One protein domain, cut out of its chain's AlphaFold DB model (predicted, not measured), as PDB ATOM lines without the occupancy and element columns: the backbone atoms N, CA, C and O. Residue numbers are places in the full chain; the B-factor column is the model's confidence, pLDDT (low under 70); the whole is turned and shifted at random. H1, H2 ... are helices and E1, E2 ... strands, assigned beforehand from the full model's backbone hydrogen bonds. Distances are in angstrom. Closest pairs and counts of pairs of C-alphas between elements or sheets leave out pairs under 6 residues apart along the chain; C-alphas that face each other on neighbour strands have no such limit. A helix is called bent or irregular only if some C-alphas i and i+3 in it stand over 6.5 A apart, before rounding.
ATOM      1  N   VAL A   4     149.286 144.940 139.305       97.00
ATOM      2  CA  VAL A   4     148.182 145.172 140.240       97.00
ATOM      3  C   VAL A   4     148.434 146.513 140.914       97.00
ATOM      4  O   VAL A   4     149.546 146.790 141.362       97.00
ATOM      5  N   VAL A   5     147.412 147.364 140.951       96.75
ATOM      6  CA  VAL A   5     147.514 148.710 141.523       96.75
ATOM      7  C   VAL A   5     146.446 148.887 142.587       96.75
ATOM      8  O   VAL A   5     145.268 148.614 142.336       96.75
ATOM      9  N   VAL A   6     146.870 149.351 143.759       96.50
ATOM     10  CA  VAL A   6     146.003 149.633 144.907       96.50
ATOM     11  C   VAL A   6     146.053 151.123 145.212       96.50
ATOM     12  O   VAL A   6     147.140 151.675 145.385       96.50
ATOM     13  N   ASP A   7     144.885 151.769 145.258       95.06
ATOM     14  CA  ASP A   7     144.750 153.130 145.783       95.06
ATOM     15  C   ASP A   7     144.596 153.053 147.300       95.06
ATOM     16  O   ASP A   7     143.717 152.344 147.792       95.06
ATOM     17  N   VAL A   8     145.439 153.769 148.037       95.38
ATOM     18  CA  VAL A   8     145.231 154.025 149.462       95.38
ATOM     19  C   VAL A   8     145.012 155.520 149.611       95.38
ATOM     20  O   VAL A   8     145.934 156.320 149.429       95.38
ATOM     21  N   ASP A   9     143.780 155.900 149.924       93.19
ATOM     22  CA  ASP A   9     143.353 157.292 150.031       93.19
ATOM     23  C   ASP A   9     143.387 157.737 151.509       93.19
ATOM     24  O   ASP A   9     143.417 156.930 152.443       93.19
ATOM     25  N   TYR A  10     143.398 159.053 151.737       93.56
ATOM     26  CA  TYR A  10     143.544 159.658 153.072       93.56
ATOM     27  C   TYR A  10     144.843 159.237 153.785       93.56
ATOM     28  O   TYR A  10     144.855 158.854 154.956       93.56
ATOM     29  N   VAL A  11     145.970 159.329 153.079       95.31
ATOM     30  CA  VAL A  11     147.287 158.971 153.623       95.31
ATOM     31  C   VAL A  11     147.934 160.205 154.244       95.31
ATOM     32  O   VAL A  11     148.432 161.089 153.549       95.31
ATOM     33  N   GLY A  12     147.925 160.270 155.576       94.19
ATOM     34  CA  GLY A  12     148.636 161.296 156.338       94.19
ATOM     35  C   GLY A  12     150.145 161.044 156.421       94.19
ATOM     36  O   GLY A  12     150.647 159.971 156.084       94.19
ATOM     37  N   LYS A  13     150.900 162.023 156.938       94.88
ATOM     38  CA  LYS A  13     152.364 161.912 157.105       94.88
ATOM     39  C   LYS A  13     152.765 160.705 157.960       94.88
ATOM     40  O   LYS A  13     153.739 160.029 157.634       94.88
ATOM     41  N   GLN A  14     152.041 160.443 159.049       96.75
ATOM     42  CA  GLN A  14     152.335 159.305 159.921       96.75
ATOM     43  C   GLN A  14     151.984 157.978 159.241       96.75
ATOM     44  O   GLN A  14     152.781 157.046 159.288       96.75
ATOM     45  N   GLN A  15     150.849 157.917 158.547       97.44
ATOM     46  CA  GLN A  15     150.417 156.744 157.791       97.44
ATOM     47  C   GLN A  15     151.409 156.389 156.679       97.44
ATOM     48  O   GLN A  15     151.782 155.230 156.527       97.44
ATOM     49  N   LEU A  16     151.925 157.392 155.963       96.50
ATOM     50  CA  LEU A  16     152.967 157.188 154.959       96.50
ATOM     51  C   LEU A  16     154.249 156.617 155.582       96.50
ATOM     52  O   LEU A  16     154.819 155.667 155.050       96.50
ATOM     53  N   LYS A  17     154.697 157.154 156.725       97.25
ATOM     54  CA  LYS A  17     155.856 156.608 157.454       97.25
ATOM     55  C   LYS A  17     155.628 155.155 157.872       97.25
ATOM     56  O   LYS A  17     156.533 154.335 157.731       97.25
ATOM     57  N   ASN A  18     154.433 154.841 158.369       97.94
ATOM     58  CA  ASN A  18     154.062 153.489 158.774       97.94
ATOM     59  C   ASN A  18     154.080 152.527 157.581       97.94
ATOM     60  O   ASN A  18     154.699 151.473 157.691       97.94
ATOM     61  N   LEU A  19     153.489 152.908 156.442       97.12
ATOM     62  CA  LEU A  19     153.535 152.132 155.198       97.12
ATOM     63  C   LEU A  19     154.979 151.829 154.787       97.12
ATOM     64  O   LEU A  19     155.348 150.667 154.637       97.12
ATOM     65  N   LEU A  20     155.827 152.858 154.689       97.44
ATOM     66  CA  LEU A  20     157.232 152.691 154.307       97.44
ATOM     67  C   LEU A  20     157.992 151.769 155.275       97.44
ATOM     68  O   LEU A  20     158.755 150.911 154.832       97.44
ATOM     69  N   LYS A  21     157.751 151.894 156.587       97.75
ATOM     70  CA  LYS A  21     158.340 151.008 157.603       97.75
ATOM     71  C   LYS A  21     157.836 149.567 157.470       97.75
ATOM     72  O   LYS A  21     158.632 148.639 157.556       97.75
ATOM     73  N   GLN A  22     156.540 149.366 157.241       97.12
ATOM     74  CA  GLN A  22     155.949 148.037 157.064       97.12
ATOM     75  C   GLN A  22     156.445 147.347 155.792       97.12
ATOM     76  O   GLN A  22     156.679 146.142 155.829       97.12
ATOM     77  N   PHE A  23     156.673 148.097 154.710       97.31
ATOM     78  CA  PHE A  23     157.333 147.579 153.509       97.31
ATOM     79  C   PHE A  23     158.789 147.185 153.780       97.31
ATOM     80  O   PHE A  23     159.247 146.164 153.276       97.31
ATOM     81  N   GLY A  24     159.522 147.980 154.568       96.00
ATOM     82  CA  GLY A  24     160.906 147.678 154.948       96.00
ATOM     83  C   GLY A  24     161.033 146.433 155.827       96.00
ATOM     84  O   GLY A  24     161.960 145.651 155.648       96.00
ATOM     85  N   ASN A  25     160.069 146.219 156.723       96.12
ATOM     86  CA  ASN A  25     160.066 145.105 157.672       96.12
ATOM     87  C   ASN A  25     159.349 143.846 157.147       96.12
ATOM     88  O   ASN A  25     159.216 142.878 157.888       96.12
ATOM     89  N   GLY A  26     158.832 143.867 155.914       93.38
ATOM     90  CA  GLY A  26     158.130 142.729 155.308       93.38
ATOM     91  C   GLY A  26     156.726 142.452 155.861       93.38
ATOM     92  O   GLY A  26     156.135 141.431 155.531       93.38
ATOM     93  N   VAL A  27     156.161 143.352 156.674       95.06
ATOM     94  CA  VAL A  27     154.791 143.213 157.204       95.06
ATOM     95  C   VAL A  27     153.757 143.374 156.089       95.06
ATOM     96  O   VAL A  27     152.764 142.651 156.049       95.06
ATOM     97  N   GLN A  28     153.977 144.340 155.197       95.75
ATOM     98  CA  GLN A  28     153.203 144.507 153.970       95.75
ATOM     99  C   GLN A  28     154.093 144.227 152.766       95.75
ATOM    100  O   GLN A  28     155.287 144.539 152.785       95.75
ATOM    101  N   LEU A  29     153.495 143.697 151.697       97.44
ATOM    102  CA  LEU A  29     154.202 143.504 150.440       97.44
ATOM    103  C   LEU A  29     154.705 144.855 149.924       97.44
ATOM    104  O   LEU A  29     153.920 145.779 149.692       97.44
ATOM    105  N   ARG A  30     156.021 144.969 149.744       98.00
ATOM    106  CA  ARG A  30     156.663 146.178 149.224       98.00
ATOM    107  C   ARG A  30     156.289 146.367 147.748       98.00
ATOM    108  O   ARG A  30     156.513 145.452 146.968       98.00
ATOM    109  N   PRO A  31     155.749 147.514 147.318       98.25
ATOM    110  CA  PRO A  31     155.430 147.722 145.909       98.25
ATOM    111  C   PRO A  31     156.697 147.943 145.066       98.25
ATOM    112  O   PRO A  31     157.770 148.285 145.577       98.25
ATOM    113  N   THR A  32     156.560 147.801 143.749       98.44
ATOM    114  CA  THR A  32     157.583 148.198 142.770       98.44
ATOM    115  C   THR A  32     157.690 149.726 142.726       98.44
ATOM    116  O   THR A  32     158.779 150.285 142.871       98.44
ATOM    117  N   TYR A  33     156.546 150.416 142.623       98.25
ATOM    118  CA  TYR A  33     156.464 151.879 142.675       98.25
ATOM    119  C   TYR A  33     155.411 152.353 143.673       98.25
ATOM    120  O   TYR A  33     154.325 151.783 143.777       98.25
ATOM    121  N   LEU A  34     155.717 153.457 144.349       97.81
ATOM    122  CA  LEU A  34     154.755 154.267 145.084       97.81
ATOM    123  C   LEU A  34     154.545 155.569 144.318       97.81
ATOM    124  O   LEU A  34     155.503 156.288 144.037       97.81
ATOM    125  N   VAL A  35     153.300 155.885 143.985       96.94
ATOM    126  CA  VAL A  35     152.946 157.104 143.253       96.94
ATOM    127  C   VAL A  35     152.121 158.014 144.151       96.94
ATOM    128  O   VAL A  35     151.068 157.618 144.637       96.94
ATOM    129  N   SER A  36     152.583 159.244 144.370       93.12
ATOM    130  CA  SER A  36     151.847 160.249 145.140       93.12
ATOM    131  C   SER A  36     150.715 160.836 144.297       93.12
ATOM    132  O   SER A  36     150.966 161.443 143.255       93.12
ATOM    133  N   SER A  37     149.468 160.667 144.746       85.69
ATOM    134  CA  SER A  37     148.261 161.091 144.017       85.69
ATOM    135  C   SER A  37     147.600 162.353 144.595       85.69
ATOM    136  O   SER A  37     146.511 162.760 144.168       85.69
ATOM    137  N   GLY A  38     148.274 163.011 145.545       86.56
ATOM    138  CA  GLY A  38     147.811 164.196 146.266       86.56
ATOM    139  C   GLY A  38     147.384 163.853 147.693       86.56
ATOM    140  O   GLY A  38     148.153 164.052 148.626       86.56
ATOM    141  N   LYS A  39     146.167 163.322 147.872       87.62
ATOM    142  CA  LYS A  39     145.616 162.950 149.199       87.62
ATOM    143  C   LYS A  39     145.844 161.479 149.585       87.62
ATOM    144  O   LYS A  39     145.398 161.050 150.648       87.62
ATOM    145  N   GLY A  40     146.513 160.724 148.723       93.19
ATOM    146  CA  GLY A  40     146.731 159.292 148.854       93.19
ATOM    147  C   GLY A  40     147.964 158.843 148.077       93.19
ATOM    148  O   GLY A  40     148.735 159.666 147.558       93.19
ATOM    149  N   VAL A  41     148.142 157.529 147.999       95.62
ATOM    150  CA  VAL A  41     149.204 156.894 147.218       95.62
ATOM    151  C   VAL A  41     148.643 155.749 146.387       95.62
ATOM    152  O   VAL A  41     147.809 154.982 146.854       95.62
ATOM    153  N   HIS A  42     149.153 155.595 145.169       96.38
ATOM    154  CA  HIS A  42     148.933 154.392 144.375       96.38
ATOM    155  C   HIS A  42     150.144 153.471 144.535       96.38
ATOM    156  O   HIS A  42     151.284 153.880 144.294       96.38
ATOM    157  N   LEU A  43     149.899 152.228 144.927       97.56
ATOM    158  CA  LEU A  43     150.920 151.205 145.111       97.56
ATOM    159  C   LEU A  43     150.893 150.271 143.901       97.56
ATOM    160  O   LEU A  43     149.906 149.570 143.683       97.56
ATOM    161  N   TYR A  44     151.956 150.292 143.096       98.12
ATOM    162  CA  TYR A  44     152.086 149.479 141.885       98.12
ATOM    163  C   TYR A  44     152.926 148.237 142.166       98.12
ATOM    164  O   TYR A  44     154.104 148.345 142.514       98.12
ATOM    165  N   TYR A  45     152.341 147.070 141.924       98.38
ATOM    166  CA  TYR A  45     152.983 145.763 142.009       98.38
ATOM    167  C   TYR A  45     153.111 145.210 140.595       98.38
ATOM    168  O   TYR A  45     152.132 144.736 140.016       98.38
ATOM    169  N   PHE A  46     154.294 145.346 139.998       98.12
ATOM    170  CA  PHE A  46     154.525 144.864 138.638       98.12
ATOM    171  C   PHE A  46     154.522 143.346 138.623       98.12
ATOM    172  O   PHE A  46     155.113 142.716 139.496       98.12
ATOM    173  N   LEU A  47     153.869 142.772 137.621       98.00
ATOM    174  CA  LEU A  47     153.814 141.331 137.474       98.00
ATOM    175  C   LEU A  47     155.062 140.815 136.754       98.00
ATOM    176  O   LEU A  47     155.650 141.508 135.911       98.00
ATOM    177  N   GLN A  48     155.480 139.600 137.106       97.69
ATOM    178  CA  GLN A  48     156.519 138.880 136.364       97.69
ATOM    179  C   GLN A  48     156.051 138.635 134.932       97.69
ATOM    180  O   GLN A  48     156.736 139.019 133.986       97.69
ATOM    181  N   GLU A  49     154.828 138.125 134.792       94.62
ATOM    182  CA  GLU A  49     154.170 137.900 133.512       94.62
ATOM    183  C   GLU A  49     152.832 138.648 133.436       94.62
ATOM    184  O   GLU A  49     152.091 138.724 134.423       94.62
ATOM    185  N   PRO A  50     152.485 139.226 132.275       93.00
ATOM    186  CA  PRO A  50     151.207 139.893 132.115       93.00
ATOM    187  C   PRO A  50     150.040 138.900 132.132       93.00
ATOM    188  O   PRO A  50     150.013 137.919 131.396       93.00
ATOM    189  N   VAL A  51     148.994 139.230 132.887       90.75
ATOM    190  CA  VAL A  51     147.765 138.430 132.955       90.75
ATOM    191  C   VAL A  51     146.792 138.877 131.867       90.75
ATOM    192  O   VAL A  51     146.437 140.057 131.783       90.75
ATOM    193  N   GLN A  52     146.329 137.950 131.028       88.69
ATOM    194  CA  GLN A  52     145.290 138.236 130.031       88.69
ATOM    195  C   GLN A  52     143.927 138.400 130.719       88.69
ATOM    196  O   GLN A  52     143.504 137.521 131.474       88.69
ATOM    197  N   LEU A  53     143.247 139.514 130.439       87.62
ATOM    198  CA  LEU A  53     141.979 139.904 131.061       87.62
ATOM    199  C   LEU A  53     140.787 139.384 130.248       87.62
ATOM    200  O   LEU A  53     140.117 140.135 129.544       87.62
ATOM    201  N   TYR A  54     140.551 138.074 130.307       84.00
ATOM    202  CA  TYR A  54     139.311 137.491 129.796       84.00
ATOM    203  C   TYR A  54     138.182 137.652 130.810       84.00
ATOM    204  O   TYR A  54     138.418 137.605 132.015       84.00
ATOM    205  N   ARG A  55     136.941 137.729 130.320       80.88
ATOM    206  CA  ARG A  55     135.746 137.889 131.162       80.88
ATOM    207  C   ARG A  55     135.623 136.826 132.263       80.88
ATOM    208  O   ARG A  55     135.202 137.142 133.363       80.88
ATOM    209  N   ASN A  56     136.023 135.582 131.993       81.06
ATOM    210  CA  ASN A  56     135.982 134.491 132.975       81.06
ATOM    211  C   ASN A  56     137.028 134.616 134.098       81.06
ATOM    212  O   ASN A  56     136.988 133.838 135.041       81.06
ATOM    213  N   ARG A  57     137.974 135.556 133.990       87.56
ATOM    214  CA  ARG A  57     139.025 135.807 134.987       87.56
ATOM    215  C   ARG A  57     138.748 137.038 135.842       87.56
ATOM    216  O   ARG A  57     139.420 137.238 136.847       87.56
ATOM    217  N   GLU A  58     137.797 137.877 135.433       89.94
ATOM    218  CA  GLU A  58     137.546 139.170 136.074       89.94
ATOM    219  C   GLU A  58     137.130 139.019 137.532       89.94
ATOM    220  O   GLU A  58     137.625 139.760 138.372       89.94
ATOM    221  N   GLU A  59     136.270 138.045 137.825       91.69
ATOM    222  CA  GLU A  59     135.735 137.805 139.165       91.69
ATOM    223  C   GLU A  59     136.841 137.430 140.156       91.69
ATOM    224  O   GLU A  59     137.036 138.127 141.148       91.69
ATOM    225  N   VAL A  60     137.651 136.421 139.826       94.62
ATOM    226  CA  VAL A  60     138.766 135.976 140.679       94.62
ATOM    227  C   VAL A  60     139.814 137.079 140.869       94.62
ATOM    228  O   VAL A  60     140.318 137.290 141.972       94.62
ATOM    229  N   LEU A  61     140.139 137.831 139.810       95.62
ATOM    230  CA  LEU A  61     141.078 138.953 139.916       95.62
ATOM    231  C   LEU A  61     140.509 140.108 140.751       95.62
ATOM    232  O   LEU A  61     141.266 140.771 141.463       95.62
ATOM    233  N   ALA A  62     139.203 140.367 140.663       95.25
ATOM    234  CA  ALA A  62     138.530 141.375 141.471       95.25
ATOM    235  C   ALA A  62     138.499 140.974 142.948       95.25
ATOM    236  O   ALA A  62     138.815 141.809 143.790       95.25
ATOM    237  N   GLU A  63     138.222 139.705 143.255       96.81
ATOM    238  CA  GLU A  63     138.235 139.176 144.622       96.81
ATOM    239  C   GLU A  63     139.633 139.280 145.251       96.81
ATOM    240  O   GLU A  63     139.788 139.816 146.352       96.81
ATOM    241  N   LEU A  64     140.680 138.867 144.520       97.75
ATOM    242  CA  LEU A  64     142.066 139.022 144.972       97.75
ATOM    243  C   LEU A  64     142.416 140.496 145.202       97.75
ATOM    244  O   LEU A  64     143.021 140.839 146.220       97.75
ATOM    245  N   LYS A  65     142.043 141.376 144.265       97.19
ATOM    246  CA  LYS A  65     142.313 142.812 144.377       97.19
ATOM    247  C   LYS A  65     141.587 143.422 145.573       97.19
ATOM    248  O   LYS A  65     142.200 144.197 146.299       97.19
ATOM    249  N   GLU A  66     140.327 143.072 145.810       97.12
ATOM    250  CA  GLU A  66     139.573 143.531 146.974       97.12
ATOM    251  C   GLU A  66     140.238 143.087 148.282       97.12
ATOM    252  O   GLU A  66     140.484 143.923 149.158       97.12
ATOM    253  N   ALA A  67     140.589 141.804 148.404       97.56
ATOM    254  CA  ALA A  67     141.295 141.288 149.573       97.56
ATOM    255  C   ALA A  67     142.616 142.041 149.803       97.56
ATOM    256  O   ALA A  67     142.964 142.385 150.937       97.56
ATOM    257  N   PHE A  68     143.323 142.374 148.721       97.88
ATOM    258  CA  PHE A  68     144.574 143.112 148.796       97.88
ATOM    259  C   PHE A  68     144.386 144.582 149.194       97.88
ATOM    260  O   PHE A  68     145.133 145.087 150.033       97.88
ATOM    261  N   ILE A  69     143.356 145.255 148.666       97.44
ATOM    262  CA  ILE A  69     142.970 146.611 149.085       97.44
ATOM    263  C   ILE A  69     142.692 146.618 150.588       97.44
ATOM    264  O   ILE A  69     143.270 147.428 151.305       97.44
ATOM    265  N   ARG A  70     141.874 145.684 151.087       96.06
ATOM    266  CA  ARG A  70     141.532 145.584 152.517       96.06
ATOM    267  C   ARG A  70     142.749 145.295 153.394       96.06
ATOM    268  O   ARG A  70     142.825 145.773 154.521       96.06
ATOM    269  N   ARG A  71     143.723 144.539 152.883       95.69
ATOM    270  CA  ARG A  71     144.984 144.287 153.588       95.69
ATOM    271  C   ARG A  71     145.831 145.550 153.731       95.69
ATOM    272  O   ARG A  71     146.424 145.762 154.794       95.69
ATOM    273  N   LEU A  72     145.930 146.336 152.660       96.50
ATOM    274  CA  LEU A  72     146.786 147.519 152.579       96.50
ATOM    275  C   LEU A  72     146.141 148.756 153.201       96.50
ATOM    276  O   LEU A  72     146.857 149.547 153.807       96.50
ATOM    277  N   TRP A  73     144.824 148.921 153.082       96.38
ATOM    278  CA  TRP A  73     144.051 150.033 153.629       96.38
ATOM    279  C   TRP A  73     143.510 149.674 155.014       96.38
ATOM    280  O   TRP A  73     142.482 149.018 155.152       96.38
ATOM    281  N   ASN A  74     144.214 150.119 156.050       95.00
ATOM    282  CA  ASN A  74     143.902 149.858 157.451       95.00
ATOM    283  C   ASN A  74     144.268 151.077 158.319       95.00
ATOM    284  O   ASN A  74     144.695 152.119 157.815       95.00
ATOM    285  N   ASP A  75     144.087 150.946 159.629       95.25
ATOM    286  CA  ASP A  75     144.327 151.982 160.643       95.25
ATOM    287  C   ASP A  75     145.767 152.520 160.662       95.25
ATOM    288  O   ASP A  75     146.014 153.669 161.037       95.25
ATOM    289  N   THR A  76     146.734 151.732 160.191       95.62
ATOM    290  CA  THR A  76     148.129 152.166 160.102       95.62
ATOM    291  C   THR A  76     148.457 152.936 158.824       95.62
ATOM    292  O   THR A  76     149.438 153.684 158.827       95.62
ATOM    293  N   SER A  77     147.668 152.781 157.757       95.44
ATOM    294  CA  SER A  77     147.964 153.293 156.410       95.44
ATOM    295  C   SER A  77     146.998 154.362 155.904       95.44
ATOM    296  O   SER A  77     147.336 155.076 154.961       95.44
ATOM    297  N   SER A  78     145.842 154.537 156.542       96.12
ATOM    298  CA  SER A  78     144.879 155.592 156.228       96.12
ATOM    299  C   SER A  78     144.335 156.231 157.503       96.12
ATOM    300  O   SER A  78     144.120 155.558 158.505       96.12
ATOM    301  N   ILE A  79     144.074 157.543 157.472       95.25
ATOM    302  CA  ILE A  79     143.353 158.227 158.562       95.25
ATOM    303  C   ILE A  79     141.840 157.950 158.527       95.25
ATOM    304  O   ILE A  79     141.115 158.404 159.406       95.25
ATOM    305  N   ARG A  80     141.349 157.249 157.495       94.31
ATOM    306  CA  ARG A  80     139.959 156.788 157.362       94.31
ATOM    307  C   ARG A  80     139.936 155.289 157.039       94.31
ATOM    308  O   ARG A  80     139.667 154.916 155.894       94.31
ATOM    309  N   PRO A  81     140.255 154.423 158.011       93.19
ATOM    310  CA  PRO A  81     140.413 152.994 157.763       93.19
ATOM    311  C   PRO A  81     139.090 152.256 157.512       93.19
ATOM    312  O   PRO A  81     139.075 151.278 156.774       93.19
ATOM    313  N   ASP A  82     137.974 152.746 158.053       91.06
ATOM    314  CA  ASP A  82     136.706 151.996 158.106       91.06
ATOM    315  C   ASP A  82     135.907 151.993 156.793       91.06
ATOM    316  O   ASP A  82     134.827 151.412 156.695       91.06
ATOM    317  N   SER A  83     136.375 152.703 155.770       87.94
ATOM    318  CA  SER A  83     135.679 152.813 154.484       87.94
ATOM    319  C   SER A  83     136.672 152.797 153.324       87.94
ATOM    320  O   SER A  83     136.814 153.815 152.640       87.94
ATOM    321  N   PRO A  84     137.370 151.665 153.110       90.12
ATOM    322  CA  PRO A  84     138.267 151.514 151.977       90.12
ATOM    323  C   PRO A  84     137.486 151.611 150.665       90.12
ATOM    324  O   PRO A  84     136.379 151.078 150.546       90.12
ATOM    325  N   ASP A  85     138.073 152.282 149.676       87.75
ATOM    326  CA  ASP A  85     137.496 152.355 148.336       87.75
ATOM    327  C   ASP A  85     137.845 151.083 147.551       87.75
ATOM    328  O   ASP A  85     138.986 150.874 147.128       87.75
ATOM    329  N   ILE A  86     136.866 150.188 147.404       92.31
ATOM    330  CA  ILE A  86     137.057 148.916 146.705       92.31
ATOM    331  C   ILE A  86     136.964 149.158 145.198       92.31
ATOM    332  O   ILE A  86     135.884 149.196 144.609       92.31
ATOM    333  N   THR A  87     138.125 149.327 144.568       90.00
ATOM    334  CA  THR A  87     138.230 149.613 143.133       90.00
ATOM    335  C   THR A  87     138.366 148.344 142.292       90.00
ATOM    336  O   THR A  87     139.145 147.440 142.603       90.00
ATOM    337  N   GLY A  88     137.661 148.302 141.158       89.25
ATOM    338  CA  GLY A  88     137.730 147.184 140.212       89.25
ATOM    339  C   GLY A  88     139.085 147.068 139.500       89.25
ATOM    340  O   GLY A  88     139.900 147.994 139.494       89.25
ATOM    341  N   ILE A  89     139.341 145.932 138.851       92.25
ATOM    342  CA  ILE A  89     140.616 145.638 138.162       92.25
ATOM    343  C   ILE A  89     140.935 146.583 136.991       92.25
ATOM    344  O   ILE A  89     142.098 146.743 136.634       92.25
ATOM    345  N   TYR A  90     139.918 147.254 136.441       90.69
ATOM    346  CA  TYR A  90     140.035 148.216 135.339       90.69
ATOM    347  C   TYR A  90     140.129 149.679 135.794       90.69
ATOM    348  O   TYR A  90     140.037 150.585 134.967       90.69
ATOM    349  N   GLN A  91     140.275 149.932 137.097       89.12
ATOM    350  CA  GLN A  91     140.349 151.288 137.636       89.12
ATOM    351  C   GLN A  91     141.470 152.099 136.969       89.12
ATOM    352  O   GLN A  91     142.628 151.681 136.938       89.12
ATOM    353  N   GLY A  92     141.119 153.287 136.476       89.94
ATOM    354  CA  GLY A  92     142.077 154.262 135.964       89.94
ATOM    355  C   GLY A  92     142.746 155.048 137.094       89.94
ATOM    356  O   GLY A  92     142.110 155.382 138.095       89.94
ATOM    357  N   PHE A  93     144.021 155.386 136.905       91.00
ATOM    358  CA  PHE A  93     144.826 156.166 137.848       91.00
ATOM    359  C   PHE A  93     145.421 157.394 137.160       91.00
ATOM    360  O   PHE A  93     145.637 157.393 135.949       91.00
ATOM    361  N   ARG A  94     145.715 158.447 137.935       89.19
ATOM    362  CA  ARG A  94     146.392 159.641 137.403       89.19
ATOM    363  C   ARG A  94     147.786 159.292 136.875       89.19
ATOM    364  O   ARG A  94     148.552 158.619 137.562       89.19
ATOM    365  N   CYS A  95     148.123 159.813 135.697       91.62
ATOM    366  CA  CYS A  95     149.434 159.635 135.080       91.62
ATOM    367  C   CYS A  95     150.518 160.422 135.830       91.62
ATOM    368  O   CYS A  95     150.293 161.554 136.260       91.62
ATOM    369  N   VAL A  96     151.715 159.847 135.948       93.88
ATOM    370  CA  VAL A  96     152.891 160.546 136.492       93.88
ATOM    371  C   VAL A  96     153.182 161.792 135.651       93.88
ATOM    372  O   VAL A  96     153.086 161.749 134.429       93.88
ATOM    373  N   GLY A  97     153.487 162.911 136.307       92.62
ATOM    374  CA  GLY A  97     153.688 164.216 135.668       92.62
ATOM    375  C   GLY A  97     152.406 165.024 135.432       92.62
ATOM    376  O   GLY A  97     152.496 166.223 135.199       92.62
ATOM    377  N   SER A  98     151.219 164.418 135.545       92.75
ATOM    378  CA  SER A  98     149.949 165.162 135.512       92.75
ATOM    379  C   SER A  98     149.647 165.854 136.850       92.75
ATOM    380  O   SER A  98     150.279 165.565 137.867       92.75
ATOM    381  N   GLN A  99     148.660 166.755 136.870       91.81
ATOM    382  CA  GLN A  99     148.200 167.417 138.097       91.81
ATOM    383  C   GLN A  99     147.609 166.418 139.112       91.81
ATOM    384  O   GLN A  99     146.817 165.539 138.758       91.81
ATOM    385  N   SER A 100     147.964 166.553 140.393       89.88
ATOM    386  CA  SER A 100     147.371 165.735 141.462       89.88
ATOM    387  C   SER A 100     146.037 166.309 141.963       89.88
ATOM    388  O   SER A 100     145.572 167.349 141.498       89.88
ATOM    389  N   LYS A 101     145.421 165.664 142.973       82.75
ATOM    390  CA  LYS A 101     144.250 166.220 143.692       82.75
ATOM    391  C   LYS A 101     144.528 167.586 144.349       82.75
ATOM    392  O   LYS A 101     143.575 168.236 144.766       82.75
ATOM    393  N   LEU A 102     145.794 167.980 144.507       87.75
ATOM    394  CA  LEU A 102     146.201 169.234 145.151       87.75
ATOM    395  C   LEU A 102     146.452 170.376 144.151       87.75
ATOM    396  O   LEU A 102     146.740 171.486 144.581       87.75
ATOM    397  N   GLY A 103     146.316 170.126 142.844       88.56
ATOM    398  CA  GLY A 103     146.506 171.129 141.793       88.56
ATOM    399  C   GLY A 103     147.819 170.979 141.022       88.56
ATOM    400  O   GLY A 103     148.559 170.007 141.196       88.56
ATOM    401  N   VAL A 104     148.076 171.942 140.132       88.56
ATOM    402  CA  VAL A 104     149.188 171.921 139.163       88.56
ATOM    403  C   VAL A 104     150.569 171.993 139.824       88.56
ATOM    404  O   VAL A 104     151.486 171.308 139.379       88.56
ATOM    405  N   ASP A 105     150.693 172.715 140.942       92.88
ATOM    406  CA  ASP A 105     151.955 172.870 141.687       92.88
ATOM    407  C   ASP A 105     152.404 171.580 142.390       92.88
ATOM    408  O   ASP A 105     153.546 171.440 142.835       92.88
ATOM    409  N   PHE A 106     151.504 170.600 142.467       91.44
ATOM    410  CA  PHE A 106     151.738 169.304 143.081       91.44
ATOM    411  C   PHE A 106     151.543 168.209 142.030       91.44
ATOM    412  O   PHE A 106     150.524 167.513 142.054       91.44
ATOM    413  N   PRO A 107     152.481 168.033 141.085       93.94
ATOM    414  CA  PRO A 107     152.363 166.995 140.075       93.94
ATOM    415  C   PRO A 107     152.446 165.602 140.706       93.94
ATOM    416  O   PRO A 107     153.094 165.390 141.734       93.94
ATOM    417  N   VAL A 108     151.809 164.633 140.055       95.69
ATOM    418  CA  VAL A 108     151.875 163.216 140.421       95.69
ATOM    419  C   VAL A 108     153.312 162.726 140.249       95.69
ATOM    420  O   VAL A 108     153.856 162.754 139.145       95.69
ATOM    421  N   LYS A 109     153.929 162.259 141.339       95.31
ATOM    422  CA  LYS A 109     155.322 161.783 141.365       95.31
ATOM    423  C   LYS A 109     155.383 160.298 141.673       95.31
ATOM    424  O   LYS A 109     154.694 159.833 142.578       95.31
ATOM    425  N   ALA A 110     156.231 159.577 140.949       96.88
ATOM    426  CA  ALA A 110     156.523 158.174 141.203       96.88
ATOM    427  C   ALA A 110     157.865 158.017 141.920       96.88
ATOM    428  O   ALA A 110     158.845 158.678 141.583       96.88
ATOM    429  N   TYR A 111     157.902 157.093 142.869       97.31
ATOM    430  CA  TYR A 111     159.084 156.694 143.613       97.31
ATOM    431  C   TYR A 111     159.262 155.197 143.428       97.31
ATOM    432  O   TYR A 111     158.380 154.410 143.780       97.31
ATOM    433  N   LYS A 112     160.394 154.794 142.852       97.62
ATOM    434  CA  LYS A 112     160.737 153.381 142.731       97.62
ATOM    435  C   LYS A 112     161.125 152.862 144.107       97.62
ATOM    436  O   LYS A 112     162.083 153.354 144.698       97.62
ATOM    437  N   LEU A 113     160.358 151.913 144.633       97.44
ATOM    438  CA  LEU A 113     160.628 151.331 145.943       97.44
ATOM    439  C   LEU A 113     161.351 149.995 145.832       97.44
ATOM    440  O   LEU A 113     162.064 149.652 146.765       97.44
ATOM    441  N   SER A 114     161.197 149.238 144.749       96.50
ATOM    442  CA  SER A 114     161.928 147.983 144.550       96.50
ATOM    443  C   SER A 114     162.066 147.626 143.067       96.50
ATOM    444  O   SER A 114     161.354 148.166 142.221       96.50
ATOM    445  N   GLU A 115     162.973 146.695 142.765       96.88
ATOM    446  CA  GLU A 115     163.076 146.029 141.454       96.88
ATOM    447  C   GLU A 115     162.149 144.807 141.343       96.88
ATOM    448  O   GLU A 115     162.127 144.121 140.323       96.88
ATOM    449  N   ASN A 116     161.391 144.518 142.404       96.62
ATOM    450  CA  ASN A 116     160.626 143.290 142.512       96.62
ATOM    451  C   ASN A 116     159.509 143.234 141.470       96.62
ATOM    452  O   ASN A 116     158.821 144.227 141.191       96.62
ATOM    453  N   ARG A 117     159.299 142.020 140.967       97.75
ATOM    454  CA  ARG A 117     158.148 141.628 140.164       97.75
ATOM    455  C   ARG A 117     157.471 140.440 140.825       97.75
ATOM    456  O   ARG A 117     158.149 139.532 141.301       97.75
ATOM    457  N   TYR A 118     156.149 140.456 140.814       98.25
ATOM    458  CA  TYR A 118     155.312 139.559 141.593       98.25
ATOM    459  C   TYR A 118     154.504 138.620 140.704       98.25
ATOM    460  O   TYR A 118     154.082 138.974 139.603       98.25
ATOM    461  N   THR A 119     154.272 137.418 141.198       97.75
ATOM    462  CA  THR A 119     153.196 136.543 140.735       97.75
ATOM    463  C   THR A 119     151.890 136.908 141.454       97.75
ATOM    464  O   THR A 119     151.885 137.683 142.419       97.75
ATOM    465  N   LEU A 120     150.751 136.384 140.992       97.19
ATOM    466  CA  LEU A 120     149.490 136.556 141.728       97.19
ATOM    467  C   LEU A 120     149.513 135.763 143.042       97.19
ATOM    468  O   LEU A 120     148.896 136.174 144.024       97.19
ATOM    469  N   GLU A 121     150.272 134.672 143.073       97.12
ATOM    470  CA  GLU A 121     150.542 133.837 144.234       97.12
ATOM    471  C   GLU A 121     151.312 134.614 145.307       97.12
ATOM    472  O   GLU A 121     150.918 134.561 146.470       97.12
ATOM    473  N   ASP A 122     152.324 135.403 144.934       97.75
ATOM    474  CA  ASP A 122     153.051 136.270 145.875       97.75
ATOM    475  C   ASP A 122     152.115 137.298 146.526       97.75
ATOM    476  O   ASP A 122     152.153 137.528 147.739       97.75
ATOM    477  N   ILE A 123     151.236 137.907 145.721       98.00
ATOM    478  CA  ILE A 123     150.238 138.865 146.212       98.00
ATOM    479  C   ILE A 123     149.266 138.162 147.162       98.00
ATOM    480  O   ILE A 123     149.045 138.654 148.271       98.00
ATOM    481  N   LYS A 124     148.732 136.997 146.779       97.94
ATOM    482  CA  LYS A 124     147.848 136.188 147.629       97.94
ATOM    483  C   LYS A 124     148.524 135.816 148.951       97.94
ATOM    484  O   LYS A 124     147.908 135.977 150.000       97.94
ATOM    485  N   ALA A 125     149.778 135.367 148.912       97.44
ATOM    486  CA  ALA A 125     150.548 134.967 150.089       97.44
ATOM    487  C   ALA A 125     150.809 136.131 151.058       97.44
ATOM    488  O   ALA A 125     150.928 135.921 152.263       97.44
ATOM    489  N   SER A 126     150.843 137.370 150.558       96.94
ATOM    490  CA  SER A 126     151.001 138.564 151.397       96.94
ATOM    491  C   SER A 126     149.755 138.945 152.214       96.94
ATOM    492  O   SER A 126     149.825 139.799 153.105       96.94
ATOM    493  N   ILE A 127     148.607 138.331 151.917       97.56
ATOM    494  CA  ILE A 127     147.325 138.597 152.569       97.56
ATOM    495  C   ILE A 127     147.072 137.486 153.607       97.56
ATOM    496  O   ILE A 127     146.851 136.332 153.228       97.56
ATOM    497  N   PRO A 128     147.067 137.795 154.917       94.38
ATOM    498  CA  PRO A 128     146.794 136.811 155.957       94.38
ATOM    499  C   PRO A 128     145.425 136.157 155.761       94.38
ATOM    500  O   PRO A 128     144.428 136.847 155.553       94.38
ATOM    501  N   SER A 129     145.378 134.826 155.847       92.75
ATOM    502  CA  SER A 129     144.145 134.034 155.726       92.75
ATOM    503  C   SER A 129     143.363 134.261 154.418       92.75
ATOM    504  O   SER A 129     142.139 134.124 154.398       92.75
ATOM    505  N   CYS A 130     144.052 134.603 153.322       95.31
ATOM    506  CA  CYS A 130     143.429 134.803 152.014       95.31
ATOM    507  C   CYS A 130     142.845 133.498 151.455       95.31
ATOM    508  O   CYS A 130     143.572 132.533 151.213       95.31
ATOM    509  N   LYS A 131     141.529 133.483 151.223       93.94
ATOM    510  CA  LYS A 131     140.785 132.308 150.737       93.94
ATOM    511  C   LYS A 131     140.578 132.278 149.223       93.94
ATOM    512  O   LYS A 131     140.014 131.312 148.728       93.94
ATOM    513  N   VAL A 132     141.041 133.302 148.508       95.56
ATOM    514  CA  VAL A 132     140.817 133.431 147.063       95.56
ATOM    515  C   VAL A 132     141.456 132.258 146.325       95.56
ATOM    516  O   VAL A 132     142.655 131.991 146.482       95.56
ATOM    517  N   ASP A 133     140.666 131.561 145.517       94.00
ATOM    518  CA  ASP A 133     141.156 130.482 144.670       94.00
ATOM    519  C   ASP A 133     141.626 131.034 143.320       94.00
ATOM    520  O   ASP A 133     140.857 131.638 142.579       94.00
ATOM    521  N   LEU A 134     142.907 130.827 143.006       94.06
ATOM    522  CA  LEU A 134     143.505 131.277 141.747       94.06
ATOM    523  C   LEU A 134     143.422 130.213 140.647       94.06
ATOM    524  O   LEU A 134     143.680 130.541 139.490       94.06
ATOM    525  N   ALA A 135     143.039 128.970 140.965       90.69
ATOM    526  CA  ALA A 135     142.943 127.885 139.989       90.69
ATOM    527  C   ALA A 135     142.113 128.250 138.737       90.69
ATOM    528  O   ALA A 135     142.604 128.004 137.627       90.69
ATOM    529  N   PRO A 136     140.955 128.945 138.843       88.25
ATOM    530  CA  PRO A 136     140.153 129.299 137.669       88.25
ATOM    531  C   PRO A 136     140.853 130.249 136.684       88.25
ATOM    532  O   PRO A 136     140.452 130.343 135.522       88.25
ATOM    533  N   LEU A 137     141.909 130.960 137.102       87.31
ATOM    534  CA  LEU A 137     142.680 131.828 136.205       87.31
ATOM    535  C   LEU A 137     143.464 131.024 135.165       87.31
ATOM    536  O   LEU A 137     143.639 131.479 134.027       87.31
ATOM    537  N   TYR A 138     143.913 129.836 135.558       84.81
ATOM    538  CA  TYR A 138     144.745 128.951 134.750       84.81
ATOM    539  C   TYR A 138     143.922 127.956 133.932       84.81
ATOM    540  O   TYR A 138     144.430 127.373 132.971       84.81
TER     541      TYR A 138
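AT A GLANCE: This is residues 4 to 138 of the 221 residues of the protein "Repa" of Campylobacter jejuni (UniProt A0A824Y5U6). A twisted antiparallel sheet of four strands, in the order E1, E3, E2, E5, has the long helix H2 packed slantwise over its edge strand E1. H4 packs on H2 residues 56 to 60 at one end of the domain, and E4 lies at the other end. The printed part has 135 residues, with four named helices and five named strands in the order E1 H1 E2 E3 H2 E4 E5 H3 H4. The class is mixed, with 66 residues in named elements, under half. The whole is compact, radius of gyration of the C-alphas 14.7 A, spanning 45 by 30 by 28 A.

IN THESE COORDINATES: E1, residues 4 to 9, begins at C-alpha 4 (148.182, 145.172, 140.240). E3 is residues 40 to 46, 19.3 A; E2 is 33 to 36; E5 is 109 to 112. E4 is 103 to 107. H2, residues 55 to 72, is 25.9 A long and irregular: C-alphas 56 and 59 are 7.0 A apart. H1 is 13 to 24, 16.7 A; H3 is 120 to 125; H4, 135 to 138, ends at C-alpha 138 (144.745, 128.951, 134.750).

HOW THE PARTS SIT: Across the antiparallel neighbour strands E1 and E3, N 6 and O 43 are within hydrogen-bond range, at 3.0 A. N 35 and O 42 do so for the hairpin E2 and E3, at 2.9 A, and N 36 and O 109 for E2 and E5, at 2.8 A. E1, H1, E2 form a split strand-helix-strand unit, two strands running the same way with E3 between them; its crossover is right-handed. H2 is on the sheet, its height 6.0 A, the closest C-alphas to E1 being Val 6 and Ile 69, 6.0 A. H1 and H3 are only just not on it, each with 4 pairs of C-alphas within 10 A. H2 and H3 only just touch, with 3 pairs of C-alphas within 8 A, the closest Leu 64 and Lys 124, 7.0 A. H2 touches H4, the closest C-alphas being Arg 57 and Leu 137, 5.5 A. E4 pairs with no named strand and runs on into E5 at 17 degrees. In H1 and H3 every O i to N i+4 pair is within range, in H2 12 of 14; H4 is too short for one.

THE WHOLE: The C-alphas farthest apart are Asp 105 and Ala 135, 45.9 A. The printed part has no cut. The link H2 to E4, residues 73 to 102, is long. Mean pLDDT of the printed part is 94.1, and no printed residue is under 70.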